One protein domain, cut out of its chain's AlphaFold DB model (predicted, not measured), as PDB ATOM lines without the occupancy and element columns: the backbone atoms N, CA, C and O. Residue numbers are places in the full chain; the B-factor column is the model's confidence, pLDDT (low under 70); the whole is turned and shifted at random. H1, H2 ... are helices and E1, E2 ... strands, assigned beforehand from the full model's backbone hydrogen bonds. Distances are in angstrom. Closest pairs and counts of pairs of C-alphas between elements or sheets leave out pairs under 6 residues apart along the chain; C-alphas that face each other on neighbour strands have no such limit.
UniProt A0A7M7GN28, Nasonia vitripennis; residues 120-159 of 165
ATOM      1  N   TRP A 120     130.513  87.507  76.563       91.06
ATOM      2  CA  TRP A 120     129.622  88.332  75.743       91.06
ATOM      3  C   TRP A 120     128.922  89.427  76.540       91.06
ATOM      4  O   TRP A 120     128.801  90.551  76.057       91.06
ATOM      5  N   ARG A 121     128.531  89.149  77.789       90.06
ATOM      6  CA  ARG A 121     127.999  90.169  78.699       90.06
ATOM      7  C   ARG A 121     129.018  91.283  78.944       90.06
ATOM      8  O   ARG A 121     128.660  92.456  78.886       90.06
ATOM      9  N   SER A 122     130.277  90.928  79.187       90.75
ATOM     10  CA  SER A 122     131.346  91.914  79.388       90.75
ATOM     11  C   SER A 122     131.596  92.739  78.124       90.75
ATOM     12  O   SER A 122     131.676  93.963  78.204       90.75
ATOM     13  N   GLN A 123     131.642  92.098  76.949       93.12
ATOM     14  CA  GLN A 123     131.775  92.800  75.666       93.12
ATOM     15  C   GLN A 123     130.611  93.764  75.421       93.12
ATOM     16  O   GLN A 123     130.828  94.909  75.029       93.12
ATOM     17  N   LEU A 124     129.380  93.335  75.705       90.94
ATOM     18  CA  LEU A 124     128.189  94.170  75.582       90.94
ATOM     19  C   LEU A 124     128.282  95.422  76.467       90.94
ATOM     20  O   LEU A 124     128.034  96.522  75.978       90.94
ATOM     21  N   ILE A 125     128.676  95.276  77.737       89.06
ATOM     22  CA  ILE A 125     128.843  96.409  78.663       89.06
ATOM     23  C   ILE A 125     129.887  97.399  78.133       89.06
ATOM     24  O   ILE A 125     129.636  98.607  78.133       89.06
ATOM     25  N   VAL A 126     131.030  96.905  77.649       92.50
ATOM     26  CA  VAL A 126     132.098  97.746  77.081       92.50
ATOM     27  C   VAL A 126     131.602  98.502  75.849       92.50
ATOM     28  O   VAL A 126     131.762  99.719  75.759       92.50
ATOM     29  N   LEU A 127     130.948  97.813  74.910       91.62
ATOM     30  CA  LEU A 127     130.419  98.433  73.693       91.62
ATOM     31  C   LEU A 127     129.358  99.493  74.004       91.62
ATOM     32  O   LEU A 127     129.378 100.575  73.416       91.62
ATOM     33  N   GLN A 128     128.472  99.222  74.962       87.94
ATOM     34  CA  GLN A 128     127.504 100.207  75.442       87.94
ATOM     35  C   GLN A 128     128.193 101.443  76.013       87.94
ATOM     36  O   GLN A 128     127.827 102.551  75.645       87.94
ATOM     37  N   GLN A 129     129.205 101.278  76.873       88.50
ATOM     38  CA  GLN A 129     129.957 102.406  77.435       88.50
ATOM     39  C   GLN A 129     130.610 103.254  76.339       88.50
ATOM     40  O   GLN A 129     130.497 104.478  76.364       88.50
ATOM     41  N   ILE A 130     131.231 102.618  75.340       91.25
ATOM     42  CA  ILE A 130     131.833 103.318  74.197       91.25
ATOM     43  C   ILE A 130     130.777 104.140  73.443       91.25
ATOM     44  O   ILE A 130     131.029 105.295  73.095       91.25
ATOM     45  N   LEU A 131     129.596 103.570  73.195       89.62
ATOM     46  CA  LEU A 131     128.506 104.255  72.497       89.62
ATOM     47  C   LEU A 131     127.901 105.390  73.328       89.62
ATOM     48  O   LEU A 131     127.700 106.478  72.787       89.62
ATOM     49  N   CYS A 132     127.679 105.185  74.629       87.00
ATOM     50  CA  CYS A 132     127.234 106.238  75.542       87.00
ATOM     51  C   CYS A 132     128.209 107.416  75.535       87.00
ATOM     52  O   CYS A 132     127.785 108.556  75.382       87.00
ATOM     53  N   ASN A 133     129.514 107.149  75.625       89.12
ATOM     54  CA  ASN A 133     130.536 108.197  75.646       89.12
ATOM     55  C   ASN A 133     130.583 108.995  74.336       89.12
ATOM     56  O   ASN A 133     130.881 110.184  74.352       89.12
ATOM     57  N   LYS A 134     130.282 108.354  73.198       90.62
ATOM     58  CA  LYS A 134     130.264 109.014  71.885       90.62
ATOM     59  C   LYS A 134     128.970 109.771  71.593       90.62
ATOM     60  O   LYS A 134     129.009 110.773  70.890       90.62
ATOM     61  N   THR A 135     127.829 109.274  72.064       88.56
ATOM     62  CA  THR A 135     126.501 109.775  71.659       88.56
ATOM     63  C   THR A 135     125.748 110.506  72.771       88.56
ATOM     64  O   THR A 135     124.741 111.157  72.498       88.56
ATOM     65  N   GLY A 136     126.199 110.388  74.022       84.12
ATOM     66  CA  GLY A 136     125.520 110.904  75.212       84.12
ATOM     67  C   GLY A 136     124.238 110.149  75.587       84.12
ATOM     68  O   GLY A 136     123.539 110.569  76.505       84.12
ATOM     69  N   LYS A 137     123.897 109.063  74.881       82.06
ATOM     70  CA  LYS A 137     122.668 108.284  75.090       82.06
ATOM     71  C   LYS A 137     122.989 106.807  75.236       82.06
ATOM     72  O   LYS A 137     123.898 106.298  74.585       82.06
ATOM     73  N   ASP A 138     122.211 106.116  76.061       80.25
ATOM     74  CA  ASP A 138     122.312 104.666  76.154       80.25
ATOM     75  C   ASP A 138     121.740 104.016  74.886       80.25
ATOM     76  O   ASP A 138     120.543 104.172  74.618       80.25
ATOM     77  N   PRO A 139     122.556 103.287  74.101       79.50
ATOM     78  CA  PRO A 139     122.106 102.689  72.851       79.50
ATOM     79  C   PRO A 139     120.994 101.657  73.054       79.50
ATOM     80  O   PRO A 139     120.172 101.479  72.157       79.50
ATOM     81  N   LEU A 140     120.918 100.988  74.212       77.38
ATOM     82  CA  LEU A 140     119.829 100.053  74.479       77.38
ATOM     83  C   LEU A 140     118.505 100.766  74.732       77.38
ATOM     84  O   LEU A 140     117.469 100.223  74.356       77.38
ATOM     85  N   LEU A 141     118.522 101.975  75.292       77.31
ATOM     86  CA  LEU A 141     117.311 102.767  75.538       77.31
ATOM     87  C   LEU A 141     116.779 103.454  74.272       77.31
ATOM     88  O   LEU A 141     115.667 103.976  74.263       77.31
ATOM     89  N   MET A 142     117.546 103.437  73.178       72.00
ATOM     90  CA  MET A 142     117.108 103.988  71.891       72.00
ATOM     91  C   MET A 142     116.108 103.084  71.158       72.00
ATOM     92  O   MET A 142     115.411 103.552  70.255       72.00
ATOM     93  N   TYR A 143     116.013 101.804  71.527       76.75
ATOM     94  CA  TYR A 143     115.092 100.866  70.890       76.75
ATOM     95  C   TYR A 143     113.706 100.923  71.545       76.75
ATOM     96  O   TYR A 143     113.606 100.780  72.763       76.75
ATOM     97  N   PRO A 144     112.608 101.037  70.768       73.50
ATOM     98  CA  PRO A 144     111.257 101.179  71.317       73.50
ATOM     99  C   PRO A 144     110.828 100.085  72.302       73.50
ATOM    100  O   PRO A 144     110.024 100.356  73.186       73.50
ATOM    101  N   ARG A 145     111.373  98.870  72.167       76.81
ATOM    102  CA  ARG A 145     111.076  97.731  73.049       76.81
ATOM    103  C   ARG A 145     111.682  97.866  74.456       76.81
ATOM    104  O   ARG A 145     111.266  97.151  75.354       76.81
ATOM    105  N   ASN A 146     112.631  98.781  74.641       76.25
ATOM    106  CA  ASN A 146     113.403  98.956  75.872       76.25
ATOM    107  C   ASN A 146     113.057 100.262  76.609       76.25
ATOM    108  O   ASN A 146     113.793 100.668  77.502       76.25
ATOM    109  N   LYS A 147     111.971 100.946  76.228       68.44
ATOM    110  CA  LYS A 147     111.610 102.271  76.765       68.44
ATOM    111  C   LYS A 147     111.391 102.297  78.278       68.44
ATOM    112  O   LYS A 147     111.642 103.327  78.891       68.44
ATOM    113  N   ASP A 148     110.967 101.178  78.856       73.25
ATOM    114  CA  ASP A 148     110.696 101.069  80.292       73.25
ATOM    115  C   ASP A 148     111.917 100.601  81.091       73.25
ATOM    116  O   ASP A 148     111.813 100.400  82.299       73.25
ATOM    117  N   LEU A 149     113.061 100.406  80.430       73.38
ATOM    118  CA  LEU A 149     114.305 100.020  81.074       73.38
ATOM    119  C   LEU A 149     115.076 101.263  81.536       73.38
ATOM    120  O   LEU A 149     115.159 102.270  80.838       73.38
ATOM    121  N   LEU A 150     115.675 101.178  82.715       68.25
ATOM    122  CA  LEU A 150     116.571 102.173  83.286       68.25
ATOM    123  C   LEU A 150     117.923 101.530  83.555       68.25
ATOM    124  O   LEU A 150     118.012 100.354  83.904       68.25
ATOM    125  N   ARG A 151     118.991 102.314  83.411       68.12
ATOM    126  CA  ARG A 151     120.341 101.852  83.721       68.12
ATOM    127  C   ARG A 151     120.754 102.310  85.113       68.12
ATOM    128  O   ARG A 151     120.794 103.509  85.378       68.12
ATOM    129  N   VAL A 152     121.113 101.355  85.968       67.25
ATOM    130  CA  VAL A 152     121.678 101.586  87.303       67.25
ATOM    131  C   VAL A 152     123.039 100.895  87.360       67.25
ATOM    132  O   VAL A 152     123.145  99.671  87.391       67.25
ATOM    133  N   GLY A 153     124.114 101.682  87.296       70.69
ATOM    134  CA  GLY A 153     125.476 101.149  87.201       70.69
ATOM    135  C   GLY A 153     125.707 100.340  85.915       70.69
ATOM    136  O   GLY A 153     125.579 100.864  84.807       70.69
ATOM    137  N   THR A 154     126.085  99.065  86.053       64.12
ATOM    138  CA  THR A 154     126.256  98.119  84.930       64.12
ATOM    139  C   THR A 154     124.986  97.333  84.602       64.12
ATOM    140  O   THR A 154     124.984  96.571  83.632       64.12
ATOM    141  N   GLU A 155     123.910  97.519  85.366       64.31
ATOM    142  CA  GLU A 155     122.660  96.781  85.213       64.31
ATOM    143  C   GLU A 155     121.588  97.612  84.512       64.31
ATOM    144  O   GLU A 155     121.536  98.836  84.629       64.31
ATOM    145  N   VAL A 156     120.736  96.921  83.757       65.00
ATOM    146  CA  VAL A 156     119.563  97.490  83.098       65.00
ATOM    147  C   VAL A 156     118.348  96.830  83.738       65.00
ATOM    148  O   VAL A 156     118.189  95.615  83.626       65.00
ATOM    149  N   ILE A 157     117.541  97.615  84.439       68.50
ATOM    150  CA  ILE A 157     116.397  97.172  85.243       68.50
ATOM    151  C   ILE A 157     115.107  97.785  84.711       68.50
ATOM    152  O   ILE A 157     115.140  98.834  84.069       68.50
ATOM    153  N   CYS A 158     113.960  97.162  84.966       61.97
ATOM    154  CA  CYS A 158     112.682  97.781  84.634       61.97
ATOM    155  C   CYS A 158     112.418  98.956  85.583       61.97
ATOM    156  O   CYS A 158     112.684  98.892  86.779       61.97
ATOM    157  N   SER A 159     111.842 100.035  85.059       61.47
ATOM    158  CA  SER A 159     111.482 101.233  85.828       61.47
ATOM    159  C   SER A 159     110.550 100.953  87.016       61.47
ATOM    160  O   SER A 159     110.576 101.695  87.996       61.47
TER     161      SER A 159
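Overview. This is residues 120 to 159 of the 165 residues of a protein of Nasonia vitripennis (UniProt A0A7M7GN28). A short two-stranded hairpin, E1 and E2, stands on one side and a single helix, H1, on the other, with the long loop of residues 136 to 148 running between them. The printed part has 40 residues, with one named helix and two named strands in the order H1, E1, E2; the sheet, E1 - E2, is antiparallel and the class is mixed. The whole is compact, with a radius of gyration of the C-alphas of 9.9 A and spans of 22 by 20 by 16 A.

Arrangement. E1, residues 149 to 152, and E2, residues 155 to 158, form a hairpin, antiparallel at 141 degrees between directions. N 150 and O 157, 2.8 A apart, are within hydrogen-bond range, as are N 155 and O 152, at 3.1 A. H1, residues 120 to 135, is apart from E2. In H1 every O i to N i+4 pair is within hydrogen-bond range.

Along the chain. H1 measures 22.1 A from C-alpha 120 at (129.622, 88.332, 75.743) to C-alpha 135. E1 measures 9.8 A, and E2 10.0 A, ending with C-alpha 158 at (112.682, 97.781, 84.634).

Size, cuts and confidence. The C-alphas of Lys 134 and Ser 159 are the two farthest apart, 24.7 A. The printed part has no cut. H1 to E1 is a long link, E1 to E2 a tight one. The pLDDT is under 70 at residue 147, residues 150 to 152 and residues 154 to 159.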